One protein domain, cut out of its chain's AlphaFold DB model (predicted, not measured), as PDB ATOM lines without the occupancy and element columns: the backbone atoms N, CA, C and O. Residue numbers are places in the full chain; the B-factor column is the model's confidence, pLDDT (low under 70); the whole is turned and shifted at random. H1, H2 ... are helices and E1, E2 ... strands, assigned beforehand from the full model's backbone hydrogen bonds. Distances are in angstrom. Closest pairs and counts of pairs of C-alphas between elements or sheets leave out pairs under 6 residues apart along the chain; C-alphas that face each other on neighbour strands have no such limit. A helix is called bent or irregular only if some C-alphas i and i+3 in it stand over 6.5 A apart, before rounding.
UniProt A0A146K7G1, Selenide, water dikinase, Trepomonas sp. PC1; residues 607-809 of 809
ATOM      1  N   ASN A 607      -4.314  31.162  21.629       91.00
ATOM      2  CA  ASN A 607      -5.503  31.979  21.396       91.00
ATOM      3  C   ASN A 607      -5.405  33.350  22.107       91.00
ATOM      4  O   ASN A 607      -6.256  33.752  22.899       91.00
ATOM      5  N   LEU A 608      -4.297  34.066  21.894       91.88
ATOM      6  CA  LEU A 608      -4.073  35.411  22.417       91.88
ATOM      7  C   LEU A 608      -3.086  36.154  21.524       91.88
ATOM      8  O   LEU A 608      -1.964  35.697  21.307       91.88
ATOM      9  N   ILE A 609      -3.485  37.331  21.053       93.19
ATOM     10  CA  ILE A 609      -2.635  38.189  20.233       93.19
ATOM     11  C   ILE A 609      -1.554  38.800  21.118       93.19
ATOM     12  O   ILE A 609      -1.843  39.540  22.056       93.19
ATOM     13  N   SER A 610      -0.290  38.513  20.812       89.12
ATOM     14  CA  SER A 610       0.845  39.006  21.598       89.12
ATOM     15  C   SER A 610       1.250  40.446  21.268       89.12
ATOM     16  O   SER A 610       1.922  41.096  22.065       89.12
ATOM     17  N   ASP A 611       0.922  40.929  20.065       87.19
ATOM     18  CA  ASP A 611       1.306  42.256  19.579       87.19
ATOM     19  C   ASP A 611       0.305  42.780  18.541       87.19
ATOM     20  O   ASP A 611      -0.008  42.092  17.570       87.19
ATOM     21  N   ALA A 612      -0.160  44.012  18.747       88.25
ATOM     22  CA  ALA A 612      -1.089  44.714  17.865       88.25
ATOM     23  C   ALA A 612      -0.400  45.668  16.874       88.25
ATOM     24  O   ALA A 612      -1.076  46.273  16.042       88.25
ATOM     25  N   ASN A 613       0.920  45.859  16.957       88.06
ATOM     26  CA  ASN A 613       1.630  46.746  16.044       88.06
ATOM     27  C   ASN A 613       1.711  46.131  14.638       88.06
ATOM     28  O   ASN A 613       2.304  45.070  14.455       88.06
ATOM     29  N   ASP A 614       1.125  46.817  13.652       91.19
ATOM     30  CA  ASP A 614       1.036  46.364  12.257       91.19
ATOM     31  C   ASP A 614       0.453  44.940  12.123       91.19
ATOM     32  O   ASP A 614       0.947  44.117  11.354       91.19
ATOM     33  N   CYS A 615      -0.580  44.624  12.913       95.25
ATOM     34  CA  CYS A 615      -1.186  43.295  12.977       95.25
ATOM     35  C   CYS A 615      -2.492  43.213  12.168       95.25
ATOM     36  O   CYS A 615      -3.394  44.040  12.327       95.25
ATOM     37  N   TYR A 616      -2.622  42.173  11.345       96.81
ATOM     38  CA  TYR A 616      -3.769  41.901  10.474       96.81
ATOM     39  C   TYR A 616      -4.368  40.533  10.767       96.81
ATOM     40  O   TYR A 616      -3.689  39.649  11.276       96.81
ATOM     41  N   LEU A 617      -5.643  40.364  10.439       97.44
ATOM     42  CA  LEU A 617      -6.395  39.137  10.667       97.44
ATOM     43  C   LEU A 617      -6.641  38.428   9.339       97.44
ATOM     44  O   LEU A 617      -7.098  39.058   8.383       97.44
ATOM     45  N   VAL A 618      -6.366  37.127   9.290       97.56
ATOM     46  CA  VAL A 618      -6.623  36.252   8.142       97.56
ATOM     47  C   VAL A 618      -7.628  35.181   8.546       97.56
ATOM     48  O   VAL A 618      -7.409  34.511   9.549       97.56
ATOM     49  N   LEU A 619      -8.704  35.004   7.777       97.31
ATOM     50  CA  LEU A 619      -9.723  33.975   8.011       97.31
ATOM     51  C   LEU A 619      -9.704  32.940   6.881       97.31
ATOM     52  O   LEU A 619      -9.726  33.321   5.710       97.31
ATOM     53  N   THR A 620      -9.671  31.647   7.215       96.25
ATOM     54  CA  THR A 620      -9.474  30.577   6.214       96.25
ATOM     55  C   THR A 620     -10.752  29.943   5.671       96.25
ATOM     56  O   THR A 620     -10.704  29.317   4.617       96.25
ATOM     57  N   LYS A 621     -11.895  30.085   6.351       96.31
ATOM     58  CA  LYS A 621     -13.170  29.492   5.917       96.31
ATOM     59  C   LYS A 621     -14.325  30.478   5.977       96.31
ATOM     60  O   LYS A 621     -14.270  31.487   6.676       96.31
ATOM     61  N   LYS A 622     -15.380  30.142   5.235       96.56
ATOM     62  CA  LYS A 622     -16.594  30.943   5.087       96.56
ATOM     63  C   LYS A 622     -17.439  30.975   6.366       96.56
ATOM     64  O   LYS A 622     -17.492  29.997   7.107       96.56
ATOM     65  N   LEU A 623     -18.139  32.087   6.581       95.62
ATOM     66  CA  LEU A 623     -19.100  32.295   7.672       95.62
ATOM     67  C   LEU A 623     -20.553  32.064   7.221       95.62
ATOM     68  O   LEU A 623     -20.851  32.050   6.025       95.62
ATOM     69  N   GLY A 624     -21.465  31.931   8.190       93.75
ATOM     70  CA  GLY A 624     -22.901  31.702   7.968       93.75
ATOM     71  C   GLY A 624     -23.359  30.255   8.186       93.75
ATOM     72  O   GLY A 624     -24.463  29.900   7.782       93.75
ATOM     73  N   VAL A 625     -22.514  29.405   8.782       94.00
ATOM     74  CA  VAL A 625     -22.785  27.975   9.001       94.00
ATOM     75  C   VAL A 625     -24.037  27.752   9.853       94.00
ATOM     76  O   VAL A 625     -24.872  26.917   9.502       94.00
ATOM     77  N   GLY A 626     -24.205  28.491  10.948       91.56
ATOM     78  CA  GLY A 626     -25.361  28.378  11.836       91.56
ATOM     79  C   GLY A 626     -26.654  28.781  11.132       91.56
ATOM     80  O   GLY A 626     -27.666  28.089  11.240       91.56
ATOM     81  N   ILE A 627     -26.605  29.833  10.316       93.25
ATOM     82  CA  ILE A 627     -27.741  30.288   9.504       93.25
ATOM     83  C   ILE A 627     -28.189  29.195   8.524       93.25
ATOM     84  O   ILE A 627     -29.377  28.861   8.488       93.25
ATOM     85  N   ILE A 628     -27.262  28.609   7.751       93.94
ATOM     86  CA  ILE A 628     -27.615  27.561   6.777       93.94
ATOM     87  C   ILE A 628     -28.062  26.274   7.487       93.94
ATOM     88  O   ILE A 628     -29.059  25.677   7.086       93.94
ATOM     89  N   THR A 629     -27.387  25.848   8.560       92.69
ATOM     90  CA  THR A 629     -27.751  24.615   9.294       92.69
ATOM     91  C   THR A 629     -29.115  24.734   9.984       92.69
ATOM     92  O   THR A 629     -29.908  23.790   9.950       92.69
ATOM     93  N   ASN A 630     -29.468  25.910  10.516       90.19
ATOM     94  CA  ASN A 630     -30.822  26.185  11.007       90.19
ATOM     95  C   ASN A 630     -31.867  26.145   9.886       90.19
ATOM     96  O   ASN A 630     -32.955  25.597  10.081       90.19
ATOM     97  N   ALA A 631     -31.554  26.722   8.721       91.44
ATOM     98  CA  ALA A 631     -32.438  26.681   7.561       91.44
ATOM     99  C   ALA A 631     -32.665  25.240   7.080       91.44
ATOM    100  O   ALA A 631     -33.805  24.861   6.810       91.44
ATOM    101  N   LEU A 632     -31.608  24.421   7.048       90.94
ATOM    102  CA  LEU A 632     -31.670  22.999   6.711       90.94
ATOM    103  C   LEU A 632     -32.566  22.236   7.697       90.94
ATOM    104  O   LEU A 632     -33.498  21.556   7.277       90.94
ATOM    105  N   LYS A 633     -32.364  22.418   9.010       87.75
ATOM    106  CA  LYS A 633     -33.186  21.779  10.056       87.75
ATOM    107  C   LYS A 633     -34.672  22.121   9.943       87.75
ATOM    108  O   LYS A 633     -35.522  21.295  10.262       87.75
ATOM    109  N   LYS A 634     -34.996  23.344   9.517       87.69
ATOM    110  CA  LYS A 634     -36.377  23.826   9.377       87.69
ATOM    111  C   LYS A 634     -36.993  23.533   8.005       87.69
ATOM    112  O   LYS A 634     -38.120  23.955   7.767       87.69
ATOM    113  N   GLY A 635     -36.273  22.854   7.108       88.75
ATOM    114  CA  GLY A 635     -36.725  22.599   5.736       88.75
ATOM    115  C   GLY A 635     -36.832  23.864   4.876       88.75
ATOM    116  O   GLY A 635     -37.461  23.847   3.828       88.75
ATOM    117  N   ILE A 636     -36.227  24.982   5.296       91.12
ATOM    118  CA  ILE A 636     -36.293  26.262   4.571       91.12
ATOM    119  C   ILE A 636     -35.476  26.191   3.277       91.12
ATOM    120  O   ILE A 636     -35.828  26.821   2.282       91.12
ATOM    121  N   LEU A 637     -34.401  25.394   3.258       89.94
ATOM    122  CA  LEU A 637     -33.600  25.210   2.047       89.94
ATOM    123  C   LEU A 637     -34.390  24.562   0.902       89.94
ATOM    124  O   LEU A 637     -34.042  24.773  -0.253       89.94
ATOM    125  N   ASP A 638     -35.478  23.841   1.186       89.56
ATOM    126  CA  ASP A 638     -36.302  23.216   0.149       89.56
ATOM    127  C   ASP A 638     -37.073  24.222  -0.717       89.56
ATOM    128  O   ASP A 638     -37.541  23.850  -1.793       89.56
ATOM    129  N   PHE A 639     -37.166  25.488  -0.294       85.81
ATOM    130  CA  PHE A 639     -37.778  26.568  -1.073       85.81
ATOM    131  C   PHE A 639     -36.850  27.183  -2.128       85.81
ATOM    132  O   PHE A 639     -37.286  28.057  -2.875       85.81
ATOM    133  N   PHE A 640     -35.584  26.764  -2.189       87.94
ATOM    134  CA  PHE A 640     -34.600  27.342  -3.097       87.94
ATOM    135  C   PHE A 640     -34.190  26.360  -4.196       87.94
ATOM    136  O   PHE A 640     -33.805  25.222  -3.924       87.94
ATOM    137  N   ASP A 641     -34.208  26.823  -5.445       90.12
ATOM    138  CA  ASP A 641     -33.819  26.011  -6.606       90.12
ATOM    139  C   ASP A 641     -32.326  25.624  -6.578       90.12
ATOM    140  O   ASP A 641     -31.940  24.554  -7.045       90.12
ATOM    141  N   ASP A 642     -31.483  26.466  -5.972       91.94
ATOM    142  CA  ASP A 642     -30.035  26.284  -5.805       91.94
ATOM    143  C   ASP A 642     -29.658  25.558  -4.492       91.94
ATOM    144  O   ASP A 642     -28.494  25.562  -4.084       91.94
ATOM    145  N   LYS A 643     -30.609  24.887  -3.820       93.25
ATOM    146  CA  LYS A 643     -30.372  24.257  -2.504       93.25
ATOM    147  C   LYS A 643     -29.209  23.269  -2.475       93.25
ATOM    148  O   LYS A 643     -28.506  23.193  -1.474       93.25
ATOM    149  N   ALA A 644     -28.999  22.519  -3.558       92.56
ATOM    150  CA  ALA A 644     -27.906  21.555  -3.647       92.56
ATOM    151  C   ALA A 644     -26.540  22.257  -3.656       92.56
ATOM    152  O   ALA A 644     -25.597  21.781  -3.033       92.56
ATOM    153  N   GLU A 645     -26.443  23.414  -4.310       95.44
ATOM    154  CA  GLU A 645     -25.224  24.222  -4.336       95.44
ATOM    155  C   GLU A 645     -24.938  24.837  -2.962       95.44
ATOM    156  O   GLU A 645     -23.800  24.790  -2.498       95.44
ATOM    157  N   ILE A 646     -25.971  25.343  -2.278       95.56
ATOM    158  CA  ILE A 646     -25.860  25.859  -0.903       95.56
ATOM    159  C   ILE A 646     -25.431  24.749   0.063       95.56
ATOM    160  O   ILE A 646     -24.554  24.958   0.898       95.56
ATOM    161  N   TYR A 647     -26.037  23.565  -0.055       95.06
ATOM    162  CA  TYR A 647     -25.719  22.407   0.776       95.06
ATOM    163  C   TYR A 647     -24.278  21.933   0.567       95.06
ATOM    164  O   TYR A 647     -23.565  21.707   1.541       95.06
ATOM    165  N   ASN A 648     -23.830  21.826  -0.686       95.56
ATOM    166  CA  ASN A 648     -22.459  21.420  -0.990       95.56
ATOM    167  C   ASN A 648     -21.449  22.462  -0.494       95.56
ATOM    168  O   ASN A 648     -20.486  22.085   0.157       95.56
ATOM    169  N   ASP A 649     -21.705  23.763  -0.687       96.94
ATOM    170  CA  ASP A 649     -20.826  24.828  -0.173       96.94
ATOM    171  C   ASP A 649     -20.705  24.788   1.363       96.94
ATOM    172  O   ASP A 649     -19.624  24.996   1.924       96.94
ATOM    173  N   LEU A 650     -21.809  24.474   2.053       96.75
ATOM    174  CA  LEU A 650     -21.841  24.262   3.499       96.75
ATOM    175  C   LEU A 650     -21.001  23.042   3.914       96.75
ATOM    176  O   LEU A 650     -20.169  23.158   4.818       96.75
ATOM    177  N   VAL A 651     -21.223  21.884   3.286       96.69
ATOM    178  CA  VAL A 651     -20.504  20.639   3.604       96.69
ATOM    179  C   VAL A 651     -19.018  20.786   3.308       96.69
ATOM    180  O   VAL A 651     -18.213  20.475   4.181       96.69
ATOM    181  N   ASP A 652     -18.649  21.314   2.142       96.19
ATOM    182  CA  ASP A 652     -17.256  21.530   1.745       96.19
ATOM    183  C   ASP A 652     -16.543  22.435   2.751       96.19
ATOM    184  O   ASP A 652     -15.448  22.117   3.220       96.19
ATOM    185  N   THR A 653     -17.195  23.524   3.169       96.56
ATOM    186  CA  THR A 653     -16.654  24.427   4.193       96.56
ATOM    187  C   THR A 653     -16.443  23.698   5.525       96.56
ATOM    188  O   THR A 653     -15.344  23.739   6.082       96.56
ATOM    189  N   MET A 654     -17.457  22.996   6.041       97.19
ATOM    190  CA  MET A 654     -17.367  22.326   7.344       97.19
ATOM    191  C   MET A 654     -16.433  21.102   7.338       97.19
ATOM    192  O   MET A 654     -15.806  20.805   8.352       97.19
ATOM    193  N   ALA A 655     -16.322  20.377   6.226       96.81
ATOM    194  CA  ALA A 655     -15.511  19.164   6.124       96.81
ATOM    195  C   ALA A 655     -14.043  19.443   5.765       96.81
ATOM    196  O   ALA A 655     -13.204  18.557   5.935       96.81
ATOM    197  N   THR A 656     -13.709  20.638   5.267       96.94
ATOM    198  CA  THR A 656     -12.320  21.026   4.969       96.94
ATOM    199  C   THR A 656     -11.477  21.026   6.248       96.94
ATOM    200  O   THR A 656     -11.874  21.615   7.255       96.94
ATOM    201  N   LEU A 657     -10.305  20.390   6.229       97.00
ATOM    202  CA  LEU A 657      -9.375  20.422   7.359       97.00
ATOM    203  C   LEU A 657      -8.733  21.809   7.510       97.00
ATOM    204  O   LEU A 657      -8.484  22.513   6.537       97.00
ATOM    205  N   ASN A 658      -8.408  22.188   8.746       96.62
ATOM    206  CA  ASN A 658      -7.596  23.377   9.040       96.62
ATOM    207  C   ASN A 658      -6.079  23.088   8.951       96.62
ATOM    208  O   ASN A 658      -5.255  23.798   9.525       96.62
ATOM    209  N   ASP A 659      -5.695  22.069   8.181       94.50
ATOM    210  CA  ASP A 659      -4.310  21.638   7.969       94.50
ATOM    211  C   ASP A 659      -3.468  22.663   7.188       94.50
ATOM    212  O   ASP A 659      -2.242  22.561   7.131       94.50
ATOM    213  N   SER A 660      -4.095  23.699   6.627       90.50
ATOM    214  CA  SER A 660      -3.430  24.785   5.907       90.50
ATOM    215  C   SER A 660      -2.376  25.518   6.746       90.50
ATOM    216  O   SER A 660      -1.422  26.053   6.177       90.50
ATOM    217  N   ILE A 661      -2.461  25.462   8.083       90.31
ATOM    218  CA  ILE A 661      -1.424  25.982   8.988       90.31
ATOM    219  C   ILE A 661      -0.055  25.308   8.776       90.31
ATOM    220  O   ILE A 661       0.998  25.936   8.916       90.31
ATOM    221  N   THR A 662      -0.041  24.050   8.330       88.12
ATOM    222  CA  THR A 662       1.191  23.310   8.005       88.12
ATOM    223  C   THR A 662       1.933  23.905   6.803       88.12
ATOM    224  O   THR A 662       3.139  23.721   6.657       88.12
ATOM    225  N   LYS A 663       1.257  24.699   5.961       89.19
ATOM    226  CA  LYS A 663       1.870  25.346   4.791       89.19
ATOM    227  C   LYS A 663       2.679  26.585   5.167       89.19
ATOM    228  O   LYS A 663       3.541  27.002   4.398       89.19
ATOM    229  N   ILE A 664       2.438  27.173   6.341       90.81
ATOM    230  CA  ILE A 664       3.037  28.452   6.747       90.81
ATOM    231  C   ILE A 664       4.103  28.321   7.842       90.81
ATOM    232  O   ILE A 664       4.449  29.322   8.466       90.81
ATOM    233  N   GLN A 665       4.682  27.128   8.042       89.75
ATOM    234  CA  GLN A 665       5.694  26.873   9.087       89.75
ATOM    235  C   GLN A 665       6.868  27.873   9.048       89.75
ATOM    236  O   GLN A 665       7.290  28.399  10.074       89.75
ATOM    237  N   ASN A 666       7.324  28.246   7.848       89.38
ATOM    238  CA  ASN A 666       8.407  29.222   7.655       89.38
ATOM    239  C   ASN A 666       7.997  30.688   7.898       89.38
ATOM    240  O   ASN A 666       8.830  31.583   7.790       89.38
ATOM    241  N   GLN A 667       6.715  30.959   8.147       91.50
ATOM    242  CA  GLN A 667       6.177  32.299   8.400       91.50
ATOM    243  C   GLN A 667       5.661  32.461   9.839       91.50
ATOM    244  O   GLN A 667       5.179  33.537  10.187       91.50
ATOM    245  N   LEU A 668       5.783  31.437  10.696       89.69
ATOM    246  CA  LEU A 668       5.219  31.444  12.053       89.69
ATOM    247  C   LEU A 668       5.801  32.517  12.976       89.69
ATOM    248  O   LEU A 668       5.231  32.786  14.028       89.69
ATOM    249  N   ASP A 669       6.937  33.122  12.640       90.81
ATOM    250  CA  ASP A 669       7.493  34.252  13.402       90.81
ATOM    251  C   ASP A 669       6.715  35.555  13.193       90.81
ATOM    252  O   ASP A 669       6.841  36.493  13.981       90.81
ATOM    253  N   HIS A 670       5.871  35.596  12.161       93.62
ATOM    254  CA  HIS A 670       4.931  36.681  11.920       93.62
ATOM    255  C   HIS A 670       3.556  36.420  12.539       93.62
ATOM    256  O   HIS A 670       2.772  37.358  12.633       93.62
ATOM    257  N   VAL A 671       3.245  35.194  12.970       95.06
ATOM    258  CA  VAL A 671       1.948  34.867  13.578       95.06
ATOM    259  C   VAL A 671       1.973  35.237  15.061       95.06
ATOM    260  O   VAL A 671       2.795  34.730  15.822       95.06
ATOM    261  N   THR A 672       1.084  36.142  15.469       93.69
ATOM    262  CA  THR A 672       1.005  36.689  16.834       93.69
ATOM    263  C   THR A 672      -0.133  36.097  17.661       93.69
ATOM    264  O   THR A 672      -0.156  36.314  18.868       93.69
ATOM    265  N   GLY A 673      -1.047  35.353  17.038       95.06
ATOM    266  CA  GLY A 673      -2.155  34.647  17.681       95.06
ATOM    267  C   GLY A 673      -2.892  33.770  16.668       95.06
ATOM    268  O   GLY A 673      -2.886  34.071  15.471       95.06
ATOM    269  N   LEU A 674      -3.498  32.684  17.140       95.44
ATOM    270  CA  LEU A 674      -4.196  31.709  16.305       95.44
ATOM    271  C   LEU A 674      -5.343  31.078  17.095       95.44
ATOM    272  O   LEU A 674      -5.166  30.745  18.260       95.44
ATOM    273  N   THR A 675      -6.494  30.933  16.451       94.88
ATOM    274  CA  THR A 675      -7.633  30.144  16.939       94.88
ATOM    275  C   THR A 675      -8.406  29.601  15.741       94.88
ATOM    276  O   THR A 675      -8.155  30.023  14.607       94.88
ATOM    277  N   ASP A 676      -9.366  28.717  15.960       94.38
ATOM    278  CA  ASP A 676     -10.382  28.345  14.986       94.38
ATOM    279  C   ASP A 676     -11.763  28.886  15.378       94.38
ATOM    280  O   ASP A 676     -12.160  28.921  16.534       94.38
ATOM    281  N   VAL A 677     -12.527  29.368  14.398       92.56
ATOM    282  CA  VAL A 677     -13.804  30.041  14.657       92.56
ATOM    283  C   VAL A 677     -14.930  29.014  14.767       92.56
ATOM    284  O   VAL A 677     -15.577  28.678  13.777       92.56
ATOM    285  N   THR A 678     -15.207  28.537  15.975       88.69
ATOM    286  CA  THR A 678     -16.291  27.580  16.274       88.69
ATOM    287  C   THR A 678     -17.227  28.103  17.369       88.69
ATOM    288  O   THR A 678     -16.884  29.042  18.073       88.69
ATOM    289  N   GLY A 679     -18.436  27.552  17.517       83.62
ATOM    290  CA  GLY A 679     -19.397  27.805  18.604       83.62
ATOM    291  C   GLY A 679     -19.850  29.263  18.780       83.62
ATOM    292  O   GLY A 679     -20.986  29.612  18.467       83.62
ATOM    293  N   PHE A 680     -18.957  30.114  19.282       77.50
ATOM    294  CA  PHE A 680     -19.149  31.524  19.620       77.50
ATOM    295  C   PHE A 680     -19.151  32.481  18.420       77.50
ATOM    296  O   PHE A 680     -19.337  33.689  18.588       77.50
ATOM    297  N   GLY A 681     -18.949  31.961  17.209       87.19
ATOM    298  CA  GLY A 681     -18.885  32.771  15.994       87.19
ATOM    299  C   GLY A 681     -17.683  33.723  15.982       87.19
ATOM    300  O   GLY A 681     -16.829  33.703  16.872       87.19
ATOM    301  N   LEU A 682     -17.609  34.573  14.955       94.19
ATOM    302  CA  LEU A 682     -16.443  35.432  14.728       94.19
ATOM    303  C   LEU A 682     -16.208  36.412  15.887       94.19
ATOM    304  O   LEU A 682     -15.082  36.544  16.360       94.19
ATOM    305  N   VAL A 683     -17.255  37.105  16.352       93.12
ATOM    306  CA  VAL A 683     -17.106  38.119  17.420       93.12
ATOM    307  C   VAL A 683     -16.720  37.499  18.758       93.12
ATOM    308  O   VAL A 683     -15.953  38.102  19.506       93.12
ATOM    309  N   GLY A 684     -17.230  36.299  19.054       90.75
ATOM    310  CA  GLY A 684     -16.888  35.579  20.276       90.75
ATOM    311  C   GLY A 684     -15.400  35.250  20.333       90.75
ATOM    312  O   GLY A 684     -14.725  35.672  21.271       90.75
ATOM    313  N   HIS A 685     -14.879  34.612  19.282       91.94
ATOM    314  CA  HIS A 685     -13.457  34.259  19.167       91.94
ATOM    315  C   HIS A 685     -12.536  35.479  19.111       91.94
ATOM    316  O   HIS A 685     -11.510  35.518  19.786       91.94
ATOM    317  N   LEU A 686     -12.924  36.540  18.392       94.56
ATOM    318  CA  LEU A 686     -12.178  37.803  18.416       94.56
ATOM    319  C   LEU A 686     -12.046  38.355  19.841       94.56
ATOM    320  O   LEU A 686     -10.977  38.822  20.224       94.56
ATOM    321  N   SER A 687     -13.111  38.288  20.641       91.88
ATOM    322  CA  SER A 687     -13.093  38.795  22.018       91.88
ATOM    323  C   SER A 687     -12.137  38.033  22.945       91.88
ATOM    324  O   SER A 687     -11.667  38.598  23.935       91.88
ATOM    325  N   GLU A 688     -11.827  36.778  22.622       90.44
ATOM    326  CA  GLU A 688     -10.856  35.953  23.344       90.44
ATOM    327  C   GLU A 688      -9.434  36.262  22.878       90.44
ATOM    328  O   GLU A 688      -8.583  36.602  23.703       90.44
ATOM    329  N   MET A 689      -9.218  36.284  21.560       93.69
ATOM    330  CA  MET A 689      -7.922  36.589  20.954       93.69
ATOM    331  C   MET A 689      -7.394  37.981  21.314       93.69
ATOM    332  O   MET A 689      -6.190  38.164  21.499       93.69
ATOM    333  N   LEU A 690      -8.265  38.993  21.353       93.38
ATOM    334  CA  LEU A 690      -7.842  40.393  21.424       93.38
ATOM    335  C   LEU A 690      -7.263  40.790  22.785       93.38
ATOM    336  O   LEU A 690      -6.418  41.683  22.839       93.38
ATOM    337  N   GLY A 691      -7.702  40.170  23.882       88.12
ATOM    338  CA  GLY A 691      -7.253  40.520  25.231       88.12
ATOM    339  C   GLY A 691      -7.494  41.999  25.586       88.12
ATOM    340  O   GLY A 691      -8.600  42.384  25.978       88.12
ATOM    341  N   GLU A 692      -6.446  42.827  25.506       88.19
ATOM    342  CA  GLU A 692      -6.500  44.285  25.725       88.19
ATOM    343  C   GLU A 692      -6.644  45.120  24.439       88.19
ATOM    344  O   GLU A 692      -6.866  46.329  24.511       88.19
ATOM    345  N   PHE A 693      -6.500  44.499  23.270       94.00
ATOM    346  CA  PHE A 693      -6.520  45.175  21.979       94.00
ATOM    347  C   PHE A 693      -7.939  45.355  21.429       94.00
ATOM    348  O   PHE A 693      -8.908  44.794  21.934       94.00
ATOM    349  N   SER A 694      -8.045  46.157  20.374       95.06
ATOM    350  CA  SER A 694      -9.267  46.389  19.602       95.06
ATOM    351  C   SER A 694      -9.039  45.971  18.149       95.06
ATOM    352  O   SER A 694      -7.892  45.891  17.701       95.06
ATOM    353  N   CYS A 695     -10.106  45.736  17.387       95.38
ATOM    354  CA  CYS A 695      -9.989  45.425  15.964       95.38
ATOM    355  C   CYS A 695     -11.022  46.137  15.093       95.38
ATOM    356  O   CYS A 695     -12.111  46.498  15.535       95.38
ATOM    357  N   GLU A 696     -10.660  46.287  13.822       94.81
ATOM    358  CA  GLU A 696     -11.546  46.688  12.733       94.81
ATOM    359  C   GLU A 696     -11.619  45.544  11.719       94.81
ATOM    360  O   GLU A 696     -10.584  45.088  11.226       94.81
ATOM    361  N   ILE A 697     -12.834  45.099  11.399       95.56
ATOM    362  CA  ILE A 697     -13.111  44.065  10.398       95.56
ATOM    363  C   ILE A 697     -13.799  44.709   9.196       95.56
ATOM    364  O   ILE A 697     -14.772  45.451   9.346       95.56
ATOM    365  N   SER A 698     -13.318  44.390   7.994       94.25
ATOM    366  CA  SER A 698     -14.015  44.714   6.752       94.25
ATOM    367  C   SER A 698     -15.006  43.604   6.429       94.25
ATOM    368  O   SER A 698     -14.618  42.502   6.045       94.25
ATOM    369  N   PHE A 699     -16.297  43.903   6.545       93.06
ATOM    370  CA  PHE A 699     -17.357  42.934   6.289       93.06
ATOM    371  C   PHE A 699     -17.335  42.413   4.846       93.06
ATOM    372  O   PHE A 699     -17.505  41.221   4.622       93.06
ATOM    373  N   LYS A 700     -17.031  43.273   3.862       90.56
ATOM    374  CA  LYS A 700     -16.888  42.866   2.452       90.56
ATOM    375  C   LYS A 700     -15.715  41.919   2.190       90.56
ATOM    376  O   LYS A 700     -15.716  41.247   1.166       90.56
ATOM    377  N   ALA A 701     -14.716  41.895   3.072       92.44
ATOM    378  CA  ALA A 701     -13.589  40.975   2.974       92.44
ATOM    379  C   ALA A 701     -13.878  39.618   3.637       92.44
ATOM    380  O   ALA A 701     -13.079  38.693   3.485       92.44
ATOM    381  N   LEU A 702     -14.989  39.483   4.375       93.81
ATOM    382  CA  LEU A 702     -15.352  38.219   5.004       93.81
ATOM    383  C   LEU A 702     -15.791  37.206   3.937       93.81
ATOM    384  O   LEU A 702     -16.716  37.487   3.172       93.81
ATOM    385  N   PRO A 703     -15.190  36.006   3.897       94.25
ATOM    386  CA  PRO A 703     -15.715  34.913   3.094       94.25
ATOM    387  C   PRO A 703     -17.066  34.468   3.676       94.25
ATOM    388  O   PRO A 703     -17.157  34.131   4.855       94.25
ATOM    389  N   LEU A 704     -18.125  34.459   2.862       95.50
ATOM    390  CA  LEU A 704     -19.481  34.071   3.276       95.50
ATOM    391  C   LEU A 704     -19.961  32.848   2.491       95.50
ATOM    392  O   LEU A 704     -19.638  32.693   1.313       95.50
ATOM    393  N   LEU A 705     -20.757  31.996   3.137       95.62
ATOM    394  CA  LEU A 705     -21.437  30.882   2.479       95.62
ATOM    395  C   LEU A 705     -22.491  31.382   1.491       95.62
ATOM    396  O   LEU A 705     -23.200  32.363   1.760       95.62
ATOM    397  N   LYS A 706     -22.647  30.670   0.372       92.94
ATOM    398  CA  LYS A 706     -23.727  30.925  -0.592       92.94
ATOM    399  C   LYS A 706     -25.097  30.852   0.096       92.94
ATOM    400  O   LYS A 706     -25.331  30.037   0.980       92.94
ATOM    401  N   GLY A 707     -26.005  31.754  -0.278       90.25
ATOM    402  CA  GLY A 707     -27.372  31.809   0.261       90.25
ATOM    403  C   GLY A 707     -27.527  32.454   1.646       90.25
ATOM    404  O   GLY A 707     -28.642  32.840   1.996       90.25
ATOM    405  N   SER A 708     -26.446  32.660   2.408       91.69
ATOM    406  CA  SER A 708     -26.499  33.231   3.768       91.69
ATOM    407  C   SER A 708     -27.168  34.616   3.823       91.69
ATOM    408  O   SER A 708     -28.050  34.845   4.651       91.69
ATOM    409  N   ALA A 709     -26.833  35.512   2.890       88.88
ATOM    410  CA  ALA A 709     -27.459  36.833   2.773       88.88
ATOM    411  C   ALA A 709     -28.963  36.764   2.494       88.88
ATOM    412  O   ALA A 709     -29.756  37.450   3.138       88.88
ATOM    413  N   ARG A 710     -29.356  35.897   1.555       91.06
ATOM    414  CA  ARG A 710     -30.754  35.704   1.162       91.06
ATOM    415  C   ARG A 710     -31.580  35.172   2.336       91.06
ATOM    416  O   ARG A 710     -32.620  35.735   2.656       91.06
ATOM    417  N   LEU A 711     -31.060  34.170   3.044       91.94
ATOM    418  CA  LEU A 711     -31.715  33.571   4.209       91.94
ATOM    419  C   LEU A 711     -31.889  34.550   5.369       91.94
ATOM    420  O   LEU A 711     -32.953  34.574   5.981       91.94
ATOM    421  N   VAL A 712     -30.889  35.382   5.666       90.56
ATOM    422  CA  VAL A 712     -31.050  36.404   6.710       90.56
ATOM    423  C   VAL A 712     -32.097  37.439   6.301       90.56
ATOM    424  O   VAL A 712     -32.952  37.784   7.113       90.56
ATOM    425  N   ASN A 713     -32.075  37.907   5.054       87.00
ATOM    426  CA  ASN A 713     -33.009  38.934   4.594       87.00
ATOM    427  C   ASN A 713     -34.464  38.441   4.562       87.00
ATOM    428  O   ASN A 713     -35.361  39.172   4.974       87.00
ATOM    429  N   GLU A 714     -34.699  37.210   4.109       88.94
ATOM    430  CA  GLU A 714     -36.051  36.667   3.914       88.94
ATOM    431  C   GLU A 714     -36.589  35.922   5.150       88.94
ATOM    432  O   GLU A 714     -37.793  35.933   5.400       88.94
ATOM    433  N   PHE A 715     -35.711  35.320   5.963       88.06
ATOM    434  CA  PHE A 715     -36.085  34.393   7.041       88.06
ATOM    435  C   PHE A 715     -35.402  34.693   8.388       88.06
ATOM    436  O   PHE A 715     -35.303  33.801   9.233       88.06
ATOM    437  N   SER A 716     -34.942  35.929   8.632       84.06
ATOM    438  CA  SER A 716     -34.195  36.336   9.849       84.06
ATOM    439  C   SER A 716     -34.710  35.734  11.166       84.06
ATOM    440  O   SER A 716     -33.931  35.135  11.906       84.06
ATOM    441  N   SER A 717     -36.012  35.839  11.456       81.31
ATOM    442  CA  SER A 717     -36.628  35.336  12.700       81.31
ATOM    443  C   SER A 717     -36.600  33.809  12.846       81.31
ATOM    444  O   SER A 717     -36.849  33.282  13.930       81.31
ATOM    445  N   GLN A 718     -36.309  33.093  11.761       83.75
ATOM    446  CA  GLN A 718     -36.279  31.640  11.701       83.75
ATOM    447  C   GLN A 718     -34.852  31.086  11.626       83.75
ATOM    448  O   GLN A 718     -34.625  29.999  12.149       83.75
ATOM    449  N   VAL A 719     -33.898  31.786  11.009       83.75
ATOM    450  CA  VAL A 719     -32.537  31.253  10.787       83.75
ATOM    451  C   VAL A 719     -31.489  31.797  11.755       83.75
ATOM    452  O   VAL A 719     -30.451  31.166  11.939       83.75
ATOM    453  N   ILE A 720     -31.757  32.934  12.404       82.50
ATOM    454  CA  ILE A 720     -30.853  33.518  13.398       82.50
ATOM    455  C   ILE A 720     -31.180  32.928  14.770       82.50
ATOM    456  O   ILE A 720     -32.251  33.171  15.331       82.50
ATOM    457  N   ASN A 721     -30.228  32.188  15.337       66.31
ATOM    458  CA  ASN A 721     -30.235  31.891  16.766       66.31
ATOM    459  C   ASN A 721     -29.795  33.159  17.517       66.31
ATOM    460  O   ASN A 721     -28.975  33.912  17.005       66.31
ATOM    461  N   ASN A 722     -30.405  33.430  18.674       63.88
ATOM    462  CA  ASN A 722     -30.166  34.600  19.538       63.88
ATOM    463  C   ASN A 722     -28.733  35.185  19.524       63.88
ATOM    464  O   ASN A 722     -27.735  34.501  19.327       63.88
ATOM    465  N   TYR A 723     -28.602  36.470  19.853       77.88
ATOM    466  CA  TYR A 723     -27.303  37.154  19.893       77.88
ATOM    467  C   TYR A 723     -26.478  36.848  21.160       77.88
ATOM    468  O   TYR A 723     -25.755  37.711  21.647       77.88
ATOM    469  N   ASN A 724     -26.542  35.625  21.697       75.88
ATOM    470  CA  ASN A 724     -25.818  35.248  22.920       75.88
ATOM    471  C   ASN A 724     -24.295  35.428  22.781       75.88
ATOM    472  O   ASN A 724     -23.616  35.761  23.748       75.88
ATOM    473  N   ASN A 725     -23.759  35.233  21.574       81.00
ATOM    474  CA  ASN A 725     -22.340  35.436  21.275       81.00
ATOM    475  C   ASN A 725     -21.928  36.912  21.393       81.00
ATOM    476  O   ASN A 725     -20.822  37.217  21.837       81.00
ATOM    477  N   LEU A 726     -22.843  37.832  21.070       86.69
ATOM    478  CA  LEU A 726     -22.643  39.257  21.314       86.69
ATOM    479  C   LEU A 726     -22.654  39.554  22.818       86.69
ATOM    480  O   LEU A 726     -21.757  40.233  23.299       86.69
ATOM    481  N   GLU A 727     -23.603  38.988  23.570       85.19
ATOM    482  CA  GLU A 727     -23.654  39.159  25.031       85.19
ATOM    483  C   GLU A 727     -22.375  38.643  25.716       85.19
ATOM    484  O   GLU A 727     -21.860  39.278  26.634       85.19
ATOM    485  N   TYR A 728     -21.826  37.511  25.261       82.56
ATOM    486  CA  TYR A 728     -20.552  36.964  25.749       82.56
ATOM    487  C   TYR A 728     -19.376  37.919  25.513       82.56
ATOM    488  O   TYR A 728     -18.528  38.103  26.391       82.56
ATOM    489  N   CYS A 729     -19.346  38.550  24.340       86.75
ATOM    490  CA  CYS A 729     -18.351  39.551  23.990       86.75
ATOM    491  C   CYS A 729     -18.495  40.821  24.855       86.75
ATOM    492  O   CYS A 729     -17.516  41.302  25.434       86.75
ATOM    493  N   GLU A 730     -19.723  41.314  25.035       87.88
ATOM    494  CA  GLU A 730     -20.033  42.481  25.872       87.88
ATOM    495  C   GLU A 730     -19.664  42.247  27.348       87.88
ATOM    496  O   GLU A 730     -19.097  43.128  27.997       87.88
ATOM    497  N   GLN A 731     -19.876  41.033  27.868       86.69
ATOM    498  CA  GLN A 731     -19.463  40.635  29.222       86.69
ATOM    499  C   GLN A 731     -17.939  40.674  29.431       86.69
ATOM    500  O   GLN A 731     -17.486  40.855  30.562       86.69
ATOM    501  N   ARG A 732     -17.136  40.561  28.362       84.81
ATOM    502  CA  ARG A 732     -15.669  40.745  28.393       84.81
ATOM    503  C   ARG A 732     -15.228  42.210  28.295       84.81
ATOM    504  O   ARG A 732     -14.026  42.496  28.278       84.81
ATOM    505  N   GLY A 733     -16.181  43.140  28.256       89.31
ATOM    506  CA  GLY A 733     -15.929  44.576  28.179       89.31
ATOM    507  C   GLY A 733     -15.607  45.071  26.770       89.31
ATOM    508  O   GLY A 733     -14.991  46.129  26.634       89.31
ATOM    509  N   PHE A 734     -15.985  44.316  25.734       91.56
ATOM    510  CA  PHE A 734     -15.890  44.761  24.347       91.56
ATOM    511  C   PHE A 734     -17.193  45.409  23.896       91.56
ATOM    512  O   PHE A 734     -18.276  44.852  24.053       91.56
ATOM    513  N   LYS A 735     -17.078  46.572  23.263       93.75
ATOM    514  CA  LYS A 735     -18.173  47.194  22.528       93.75
ATOM    515  C   LYS A 735     -18.114  46.742  21.071       93.75
ATOM    516  O   LYS A 735     -17.138  47.037  20.382       93.75
ATOM    517  N   CYS A 736     -19.149  46.053  20.600       93.94
ATOM    518  CA  CYS A 736     -19.244  45.641  19.199       93.94
ATOM    519  C   CYS A 736     -20.143  46.593  18.417       93.94
ATOM    520  O   CYS A 736     -21.294  46.808  18.800       93.94
ATOM    521  N   ASN A 737     -19.645  47.122  17.302       94.38
ATOM    522  CA  ASN A 737     -20.442  47.955  16.408       94.38
ATOM    523  C   ASN A 737     -20.677  47.232  15.078       94.38
ATOM    524  O   ASN A 737     -19.775  46.592  14.540       94.38
ATOM    525  N   PHE A 738     -21.887  47.392  14.549       94.12
ATOM    526  CA  PHE A 738     -22.317  46.883  13.250       94.12
ATOM    527  C   PHE A 738     -23.103  47.993  12.545       94.12
ATOM    528  O   PHE A 738     -23.888  48.691  13.191       94.12
ATOM    529  N   GLU A 739     -22.934  48.152  11.237       92.12
ATOM    530  CA  GLU A 739     -23.659  49.149  10.437       92.12
ATOM    531  C   GLU A 739     -25.089  48.703  10.112       92.12
ATOM    532  O   GLU A 739     -25.971  49.536   9.905       92.12
ATOM    533  N   ASN A 740     -25.346  47.392  10.076       89.50
ATOM    534  CA  ASN A 740     -26.677  46.845   9.827       89.50
ATOM    535  C   ASN A 740     -26.911  45.487  10.518       89.50
ATOM    536  O   ASN A 740     -25.999  44.849  11.051       89.50
ATOM    537  N   SER A 741     -28.169  45.043  10.524       87.50
ATOM    538  CA  SER A 741     -28.589  43.787  11.156       87.50
ATOM    539  C   SER A 741     -28.029  42.540  10.469       87.50
ATOM    540  O   SER A 741     -27.834  41.532  11.143       87.50
ATOM    541  N   PHE A 742     -27.740  42.596   9.166       89.62
ATOM    542  CA  PHE A 742     -27.152  41.475   8.434       89.62
ATOM    543  C   PHE A 742     -25.707  41.215   8.874       89.62
ATOM    544  O   PHE A 742     -25.361  40.080   9.200       89.62
ATOM    545  N   GLN A 743     -24.899  42.273   8.993       92.00
ATOM    546  CA  GLN A 743     -23.549  42.188   9.551       92.00
ATOM    547  C   GLN A 743     -23.574  41.584  10.957       92.00
ATOM    548  O   GLN A 743     -22.830  40.650  11.258       92.00
ATOM    549  N   LYS A 744     -24.492  42.070  11.804       92.38
ATOM    550  CA  LYS A 744     -24.682  41.547  13.158       92.38
ATOM    551  C   LYS A 744     -25.033  40.056  13.153       92.38
ATOM    552  O   LYS A 744     -24.447  39.304  13.926       92.38
ATOM    553  N   ALA A 745     -25.957  39.628  12.292       91.75
ATOM    554  CA  ALA A 745     -26.372  38.231  12.177       91.75
ATOM    555  C   ALA A 745     -25.205  37.313  11.796       91.75
ATOM    556  O   ALA A 745     -24.960  36.334  12.489       91.75
ATOM    557  N   ILE A 746     -24.455  37.664  10.749       92.88
ATOM    558  CA  ILE A 746     -23.342  36.852  10.239       92.88
ATOM    559  C   ILE A 746     -22.187  36.778  11.236       92.88
ATOM    560  O   ILE A 746     -21.669  35.699  11.504       92.88
ATOM    561  N   CYS A 747     -21.769  37.910  11.801       93.44
ATOM    562  CA  CYS A 747     -20.609  37.925  12.687       93.44
ATOM    563  C   CYS A 747     -20.892  37.221  14.025       93.44
ATOM    564  O   CYS A 747     -19.969  36.659  14.614       93.44
ATOM    565  N   CYS A 748     -22.147  37.232  14.491       92.00
ATOM    566  CA  CYS A 748     -22.569  36.547  15.715       92.00
ATOM    567  C   CYS A 748     -22.998  35.087  15.491       92.00
ATOM    568  O   CYS A 748     -23.304  34.407  16.472       92.00
ATOM    569  N   ASP A 749     -23.052  34.616  14.243       90.94
ATOM    570  CA  ASP A 749     -23.578  33.300  13.885       90.94
ATOM    571  C   ASP A 749     -22.745  32.159  14.502       90.94
ATOM    572  O   ASP A 749     -21.528  32.091  14.276       90.94
ATOM    573  N   PRO A 750     -23.360  31.242  15.273       88.81
ATOM    574  CA  PRO A 750     -22.672  30.058  15.764       88.81
ATOM    575  C   PRO A 750     -22.127  29.213  14.613       88.81
ATOM    576  O   PRO A 750     -22.863  28.819  13.713       88.81
ATOM    577  N   THR A 751     -20.834  28.901  14.645       89.00
ATOM    578  CA  THR A 751     -20.159  28.177  13.557       89.00
ATOM    579  C   THR A 751     -19.744  26.784  14.026       89.00
ATOM    580  O   THR A 751     -19.168  26.646  15.097       89.00
ATOM    581  N   SER A 752     -20.033  25.732  13.261       90.56
ATOM    582  CA  SER A 752     -19.495  24.383  13.519       90.56
ATOM    583  C   SER A 752     -18.396  24.086  12.504       90.56
ATOM    584  O   SER A 752     -18.596  24.363  11.323       90.56
ATOM    585  N   SER A 753     -17.252  23.549  12.943       93.62
ATOM    586  CA  SER A 753     -16.090  23.270  12.082       93.62
ATOM    587  C   SER A 753     -15.649  24.465  11.213       93.62
ATOM    588  O   SER A 753     -15.497  24.366   9.989       93.62
ATOM    589  N   GLY A 754     -15.489  25.636  11.836       94.50
ATOM    590  CA  GLY A 754     -15.080  26.853  11.139       94.50
ATOM    591  C   GLY A 754     -13.594  26.896  10.787       94.50
ATOM    592  O   GLY A 754     -12.871  25.900  10.850       94.50
ATOM    593  N   GLY A 755     -13.160  28.051  10.286       95.38
ATOM    594  CA  GLY A 755     -11.797  28.257   9.794       95.38
ATOM    595  C   GLY A 755     -10.873  28.825  10.852       95.38
ATOM    596  O   GLY A 755     -11.331  29.387  11.842       95.38
ATOM    597  N   LEU A 756      -9.573  28.745  10.597       96.94
ATOM    598  CA  LEU A 756      -8.566  29.429  11.393       96.94
ATOM    599  C   LEU A 756      -8.702  30.946  11.244       96.94
ATOM    600  O   LEU A 756      -8.844  31.463  10.131       96.94
ATOM    601  N   LEU A 757      -8.594  31.642  12.369       97.38
ATOM    602  CA  LEU A 757      -8.404  33.079  12.456       97.38
ATOM    603  C   LEU A 757      -6.970  33.348  12.919       97.38
ATOM    604  O   LEU A 757      -6.590  33.065  14.054       97.38
ATOM    605  N   ILE A 758      -6.161  33.877  12.005       97.38
ATOM    606  CA  ILE A 758      -4.717  34.042  12.171       97.38
ATOM    607  C   ILE A 758      -4.402  35.527  12.328       97.38
ATOM    608  O   ILE A 758      -4.676  36.319  11.425       97.38
ATOM    609  N   ALA A 759      -3.788  35.909  13.445       97.06
ATOM    610  CA  ALA A 759      -3.243  37.247  13.640       97.06
ATOM    611  C   ALA A 759      -1.794  37.291  13.131       97.06
ATOM    612  O   ALA A 759      -0.952  36.505  13.565       97.06
ATOM    613  N   VAL A 760      -1.503  38.186  12.186       96.56
ATOM    614  CA  VAL A 760      -0.231  38.250  11.456       96.56
ATOM    615  C   VAL A 760       0.353  39.659  11.503       96.56
ATOM    616  O   VAL A 760      -0.290  40.623  11.091       96.56
ATOM    617  N   ARG A 761       1.613  39.776  11.923       95.44
ATOM    618  CA  ARG A 761       2.404  41.007  11.852       95.44
ATOM    619  C   ARG A 761       2.898  41.257  10.422       95.44
ATOM    620  O   ARG A 761       3.624  40.437   9.855       95.44
ATOM    621  N   GLY A 762       2.585  42.430   9.882       93.44
ATOM    622  CA  GLY A 762       2.980  42.889   8.553       93.44
ATOM    623  C   GLY A 762       1.891  42.679   7.505       93.44
ATOM    624  O   GLY A 762       1.516  41.545   7.215       93.44
ATOM    625  N   SER A 763       1.444  43.754   6.851       89.56
ATOM    626  CA  SER A 763       0.383  43.695   5.824       89.56
ATOM    627  C   SER A 763       0.739  42.798   4.632       89.56
ATOM    628  O   SER A 763      -0.057  41.962   4.209       89.56
ATOM    629  N   GLN A 764       1.966  42.917   4.117       90.50
ATOM    630  CA  GLN A 764       2.461  42.078   3.019       90.50
ATOM    631  C   GLN A 764       2.535  40.602   3.419       90.50
ATOM    632  O   GLN A 764       2.250  39.724   2.606       90.50
ATOM    633  N   LYS A 765       2.900  40.327   4.676       93.56
ATOM    634  CA  LYS A 765       2.970  38.966   5.213       93.56
ATOM    635  C   LYS A 765       1.591  38.367   5.414       93.56
ATOM    636  O   LYS A 765       1.389  37.220   5.036       93.56
ATOM    637  N   ALA A 766       0.637  39.150   5.909       94.12
ATOM    638  CA  ALA A 766      -0.752  38.730   6.014       94.12
ATOM    639  C   ALA A 766      -1.335  38.352   4.643       94.12
ATOM    640  O   ALA A 766      -1.951  37.300   4.524       94.12
ATOM    641  N   ALA A 767      -1.068  39.140   3.595       92.19
ATOM    642  CA  ALA A 767      -1.503  38.822   2.233       92.19
ATOM    643  C   ALA A 767      -0.853  37.537   1.680       92.19
ATOM    644  O   ALA A 767      -1.542  36.696   1.106       92.19
ATOM    645  N   GLN A 768       0.457  37.352   1.892       93.56
ATOM    646  CA  GLN A 768       1.160  36.118   1.511       93.56
ATOM    647  C   GLN A 768       0.584  34.895   2.231       93.56
ATOM    648  O   GLN A 768       0.290  33.888   1.592       93.56
ATOM    649  N   ILE A 769       0.392  34.990   3.550       94.88
ATOM    650  CA  ILE A 769      -0.193  33.914   4.353       94.88
ATOM    651  C   ILE A 769      -1.609  33.610   3.875       94.88
ATOM    652  O   ILE A 769      -1.895  32.444   3.629       94.88
ATOM    653  N   ALA A 770      -2.453  34.626   3.669       94.19
ATOM    654  CA  ALA A 770      -3.811  34.463   3.154       94.19
ATOM    655  C   ALA A 770      -3.830  33.657   1.846       94.19
ATOM    656  O   ALA A 770      -4.580  32.694   1.738       94.19
ATOM    657  N   GLN A 771      -2.929  33.951   0.905       92.38
ATOM    658  CA  GLN A 771      -2.806  33.173  -0.329       92.38
ATOM    659  C   GLN A 771      -2.374  31.717  -0.076       92.38
ATOM    660  O   GLN A 771      -2.940  30.794  -0.657       92.38
ATOM    661  N   MET A 772      -1.388  31.491   0.798       93.19
ATOM    662  CA  MET A 772      -0.878  30.146   1.106       93.19
ATOM    663  C   MET A 772      -1.924  29.249   1.779       93.19
ATOM    664  O   MET A 772      -1.932  28.035   1.556       93.19
ATOM    665  N   VAL A 773      -2.796  29.840   2.601       92.88
ATOM    666  CA  VAL A 773      -3.850  29.123   3.335       92.88
ATOM    667  C   VAL A 773      -5.212  29.168   2.641       92.88
ATOM    668  O   VAL A 773      -6.174  28.645   3.194       92.88
ATOM    669  N   ASN A 774      -5.290  29.769   1.449       91.94
ATOM    670  CA  ASN A 774      -6.537  30.020   0.722       91.94
ATOM    671  C   ASN A 774      -7.595  30.766   1.565       91.94
ATOM    672  O   ASN A 774      -8.779  30.442   1.538       91.94
ATOM    673  N   GLY A 775      -7.143  31.735   2.362       93.31
ATOM    674  CA  GLY A 775      -7.969  32.588   3.211       93.31
ATOM    675  C   GLY A 775      -8.040  34.032   2.716       93.31
ATOM    676  O   GLY A 775      -7.470  34.390   1.687       93.31
ATOM    677  N   ALA A 776      -8.709  34.884   3.488       94.62
ATOM    678  CA  ALA A 776      -8.851  36.309   3.198       94.62
ATOM    679  C   ALA A 776      -8.274  37.159   4.333       94.62
ATOM    680  O   ALA A 776      -8.427  36.816   5.504       94.62
ATOM    681  N   VAL A 777      -7.641  38.291   4.004       96.12
ATOM    682  CA  VAL A 777      -7.294  39.311   5.007       96.12
ATOM    683  C   VAL A 777      -8.568  40.077   5.355       96.12
ATOM    684  O   VAL A 777      -9.075  40.841   4.538       96.12
ATOM    685  N   VAL A 778      -9.089  39.871   6.563       95.75
ATOM    686  CA  VAL A 778     -10.427  40.338   6.966       95.75
ATOM    687  C   VAL A 778     -10.408  41.597   7.823       95.75
ATOM    688  O   VAL A 778     -11.430  42.265   7.962       95.75
ATOM    689  N   GLY A 779      -9.267  41.956   8.408       94.94
ATOM    690  CA  GLY A 779      -9.213  43.099   9.310       94.94
ATOM    691  C   GLY A 779      -7.840  43.388   9.881       94.94
ATOM    692  O   GLY A 779      -6.839  42.789   9.484       94.94
ATOM    693  N   ARG A 780      -7.805  44.324  10.827       94.50
ATOM    694  CA  ARG A 780      -6.593  44.735  11.540       94.50
ATOM    695  C   ARG A 780      -6.836  44.898  13.030       94.50
ATOM    696  O   ARG A 780      -7.945  45.212  13.458       94.50
ATOM    697  N   VAL A 781      -5.769  44.741  13.797       95.38
ATOM    698  CA  VAL A 781      -5.748  44.894  15.253       95.38
ATOM    699  C   VAL A 781      -4.970  46.154  15.604       95.38
ATOM    700  O   VAL A 781      -4.022  46.527  14.917       95.38
ATOM    701  N   PHE A 782      -5.394  46.849  16.653       92.19
ATOM    702  CA  PHE A 782      -4.754  48.070  17.123       92.19
ATOM    703  C   PHE A 782      -4.918  48.225  18.634       92.19
ATOM    704  O   PHE A 782      -5.779  47.614  19.269       92.19
ATOM    705  N   ARG A 783      -4.090  49.084  19.232       88.31
ATOM    706  CA  ARG A 783      -4.193  49.407  20.655       88.31
ATOM    707  C   ARG A 783      -5.288  50.453  20.875       88.31
ATOM    708  O   ARG A 783      -5.196  51.561  20.349       88.31
ATOM    709  N   GLY A 784      -6.332  50.096  21.625       70.56
ATOM    710  CA  GLY A 784      -7.424  51.008  21.975       70.56
ATOM    711  C   GLY A 784      -6.973  52.126  22.925       70.56
ATOM    712  O   GLY A 784      -6.005  51.968  23.664       70.56
ATOM    713  N   GLN A 785      -7.667  53.272  22.912       65.81
ATOM    714  CA  GLN A 785      -7.324  54.414  23.776       65.81
ATOM    715  C   GLN A 785      -7.985  54.358  25.171       65.81
ATOM    716  O   GLN A 785      -7.359  54.797  26.133       65.81
ATOM    717  N   LYS A 786      -9.231  53.850  25.295       68.88
ATOM    718  CA  LYS A 786      -9.994  53.764  26.570       68.88
ATOM    719  C   LYS A 786     -11.021  52.620  26.654       68.88
ATOM    720  O   LYS A 786     -11.133  52.008  27.708       68.88
ATOM    721  N   GLU A 787     -11.759  52.335  25.581       80.75
ATOM    722  CA  GLU A 787     -12.700  51.201  25.487       80.75
ATOM    723  C   GLU A 787     -12.170  50.160  24.491       80.75
ATOM    724  O   GLU A 787     -11.561  50.530  23.480       80.75
ATOM    725  N   LYS A 788     -12.402  48.867  24.763       90.94
ATOM    726  CA  LYS A 788     -12.107  47.785  23.815       90.94
ATOM    727  C   LYS A 788     -13.239  47.694  22.802       90.94
ATOM    728  O   LYS A 788     -14.408  47.659  23.188       90.94
ATOM    729  N   VAL A 789     -12.906  47.668  21.517       93.69
ATOM    730  CA  VAL A 789     -13.901  47.765  20.442       93.69
ATOM    731  C   VAL A 789     -13.649  46.697  19.387       93.69
ATOM    732  O   VAL A 789     -12.506  46.475  18.987       93.69
ATOM    733  N   ILE A 790     -14.733  46.080  18.925       95.31
ATOM    734  CA  ILE A 790     -14.770  45.280  17.700       95.31
ATOM    735  C   ILE A 790     -15.672  46.031  16.722       95.31
ATOM    736  O   ILE A 790     -16.891  46.081  16.888       95.31
ATOM    737  N   ASP A 791     -15.059  46.669  15.733       94.50
ATOM    738  CA  ASP A 791     -15.753  47.526  14.774       94.50
ATOM    739  C   ASP A 791     -15.931  46.767  13.450       94.50
ATOM    740  O   ASP A 791     -14.947  46.479  12.763       94.50
ATOM    741  N   ILE A 792     -17.170  46.412  13.099       94.56
ATOM    742  CA  ILE A 792     -17.500  45.765  11.822       94.56
ATOM    743  C   ILE A 792     -18.012  46.837  10.854       94.56
ATOM    744  O   ILE A 792     -19.054  47.443  11.101       94.56
ATOM    745  N   LYS A 793     -17.281  47.072   9.756       89.94
ATOM    746  CA  LYS A 793     -17.588  48.107   8.746       89.94
ATOM    747  C   LYS A 793     -17.654  47.513   7.344       89.94
ATOM    748  O   LYS A 793     -16.880  46.609   7.026       89.94
ATOM    749  N   ASP A 794     -18.486  48.060   6.462       81.31
ATOM    750  CA  ASP A 794     -18.565  47.632   5.062       81.31
ATOM    751  C   ASP A 794     -17.235  47.853   4.331       81.31
ATOM    752  O   ASP A 794     -16.781  46.984   3.581       81.31
ATOM    753  N   GLN A 795     -16.579  48.994   4.562       68.50
ATOM    754  CA  GLN A 795     -15.249  49.288   4.029       68.50
ATOM    755  C   GLN A 795     -14.397  50.072   5.025       68.50
ATOM    756  O   GLN A 795     -14.791  51.112   5.546       68.50
ATOM    757  N   PHE A 796     -13.169  49.599   5.208       60.75
ATOM    758  CA  PHE A 796     -12.058  50.377   5.733       60.75
ATOM    759  C   PHE A 796     -10.878  50.187   4.772       60.75
ATOM    760  O   PHE A 796     -10.685  49.097   4.230       60.75
ATOM    761  N   MET A 797     -10.109  51.255   4.542       50.03
ATOM    762  CA  MET A 797      -8.878  51.230   3.750       50.03
ATOM    763  C   MET A 797      -7.823  50.393   4.476       50.03
ATOM    764  O   MET A 797      -6.948  50.924   5.160       50.03
ATOM    765  N   LEU A 798      -7.877  49.069   4.315       55.38
ATOM    766  CA  LEU A 798      -6.680  48.259   4.492       55.38
ATOM    767  C   LEU A 798      -5.618  48.876   3.566       55.38
ATOM    768  O   LEU A 798      -5.962  49.239   2.437       55.38
ATOM    769  N   PRO A 799      -4.358  49.053   3.997       46.84
ATOM    770  CA  PRO A 799      -3.284  49.525   3.129       46.84
ATOM    771  C   PRO A 799      -2.956  48.438   2.086       46.84
ATOM    772  O   PRO A 799      -1.919  47.787   2.132       46.84
ATOM    773  N   ILE A 800      -3.895  48.207   1.166       49.06
ATOM    774  CA  ILE A 800      -3.886  47.249   0.055       49.06
ATOM    775  C   ILE A 800      -3.690  48.002  -1.273       49.06
ATOM    776  O   ILE A 800      -3.483  47.379  -2.308       49.06
ATOM    777  N   GLU A 801      -3.603  49.341  -1.258       38.50
ATOM    778  CA  GLU A 801      -3.355  50.196  -2.439       38.50
ATOM    779  C   GLU A 801      -2.020  49.932  -3.177       38.50
ATOM    780  O   GLU A 801      -1.671  50.643  -4.117       38.50
ATOM    781  N   LYS A 802      -1.265  48.889  -2.812       37.81
ATOM    782  CA  LYS A 802      -0.068  48.438  -3.536       37.81
ATOM    783  C   LYS A 802      -0.116  47.019  -4.105       37.81
ATOM    784  O   LYS A 802       0.927  46.533  -4.531       37.81
ATOM    785  N   PHE A 803      -1.282  46.384  -4.208       44.78
ATOM    786  CA  PHE A 803      -1.411  45.133  -4.963       44.78
ATOM    787  C   PHE A 803      -2.511  45.242  -6.013       44.78
ATOM    788  O   PHE A 803      -3.683  44.972  -5.770       44.78
ATOM    789  N   GLY A 804      -2.105  45.672  -7.208       37.25
ATOM    790  CA  GLY A 804      -2.905  45.481  -8.406       37.25
ATOM    791  C   GLY A 804      -3.102  43.990  -8.696       37.25
ATOM    792  O   GLY A 804      -2.192  43.190  -8.495       37.25
ATOM    793  N   GLN A 805      -4.289  43.671  -9.218       36.78
ATOM    794  CA  GLN A 805      -4.624  42.443  -9.950       36.78
ATOM    795  C   GLN A 805      -4.733  41.104  -9.194       36.78
ATOM    796  O   GLN A 805      -4.282  40.118  -9.747       36.78
ATOM    797  N   PHE A 806      -5.369  40.969  -8.023       36.78
ATOM    798  CA  PHE A 806      -5.667  39.601  -7.519       36.78
ATOM    799  C   PHE A 806      -7.026  39.417  -6.824       36.78
ATOM    800  O   PHE A 806      -7.191  38.502  -6.028       36.78
ATOM    801  N   MET A 807      -8.023  40.247  -7.145       31.97
ATOM    802  CA  MET A 807      -9.412  40.063  -6.693       31.97
ATOM    803  C   MET A 807     -10.363  40.171  -7.890       31.97
ATOM    804  O   MET A 807     -11.082  41.156  -8.033       31.97
ATOM    805  N   THR A 808     -10.319  39.180  -8.778       28.62
ATOM    806  CA  THR A 808     -11.386  38.901  -9.749       28.62
ATOM    807  C   THR A 808     -11.448  37.396  -9.977       28.62
ATOM    808  O   THR A 808     -10.670  36.877 -10.774       28.62
ATOM    809  N   GLU A 809     -12.310  36.720  -9.223       27.20
ATOM    810  CA  GLU A 809     -13.384  35.830  -9.700       27.20
ATOM    811  C   GLU A 809     -14.270  35.417  -8.521       27.20
ATOM    812  O   GLU A 809     -13.716  35.048  -7.459       27.20
TER     813      GLU A 809
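This is residues 607 to 809 of the 809 residues of the protein "Selenide, water dikinase" of Trepomonas sp. PC1 (UniProt A0A146K7G1). A twisted sheet of seven strands, curled like part of a barrel, wraps round helix H5, with H7 and H8 on the same face as H5 and H9 over the opposite face. H1, H2, H3 and H6 form a loose helical group off the sheet at one end of the longest axis, and residues 804 to 809 stick out. The 203 printed residues include nine named helices and seven named strands, in the order E1 H1 H2 H3 H4 E2 H5 E3 H6 H7 E4 H8 E5 H9 E6 E7. The sheet, E2 E5 E1 E6 E3 E7 E4, is mixed, and so is the class, helices and strands; the whole is compact, with a radius of gyration of the C-alphas of 16.5 A and spans of 47 by 36 by 28 A.

E1, residues 615 to 619, begins at C-alpha 615 (-1.186, 43.295, 12.977). H1 is 625 to 633, H2 636 to 639, and H3 643 to 655, 17.9 A long. H4, 659 to 667, is irregular, C-alphas 663 and 666 being 8.1 A apart. E2 is 671 to 676, H5 681 to 689 and E3 694 to 698. H6, 708 to 719, is irregular, C-alphas 714 and 717 being 8.9 A apart. H7 is 724 to 731, E4 734 to 738, H8 741 to 748, E5 756 to 761 and H9 763 to 772. E6, 776 to 782, spans 18.7 A; E7, 788 to 793, ends at C-alpha 793 (-17.588, 48.107, 8.746).

E2-E5, E5-E1, E1-E6 and E6-E3 are antiparallel, with N 672 and O 759 at 2.8 A, N 616 and O 760 at 2.8 A, N 617 and O 779 at 2.9 A, and N 694 and O 782 at 2.9 A. E3-E7 and E7-E4 are parallel, with N 695 and O 789 at 3.0 A and N 735 and O 788 at 2.9 A. E3, H6 H7, E4 and E5, H9, E6 are split strand-helix-strand units, same-way strands with another between, with right-handed crossovers. The sheet and the helices on its two faces make three layers: H5, H7 and H8 on one face of the sheet, H4 and H9 on the other. H5 touches H7 at Gly 684 and Asn 725, C-alphas 5.5 A apart. H1 touches H6 at Ile 627 and Val 719, C-alphas 5.1 A apart. Every O i to N i+4 pair is within hydrogen-bond range in H1, H3, H5, H7, H8 and H9; H6 has 6 of 8, H4 0 of 5 but 4 of 6 O i to N i+3, and H2 is too short.

The farthest C-alphas, of Asp 641 and Lys 786, are 49.4 A apart. The printed part has no cut and no long link. pLDDT is under 70 at residues 721 to 722, 785 to 786 and 795 to 809.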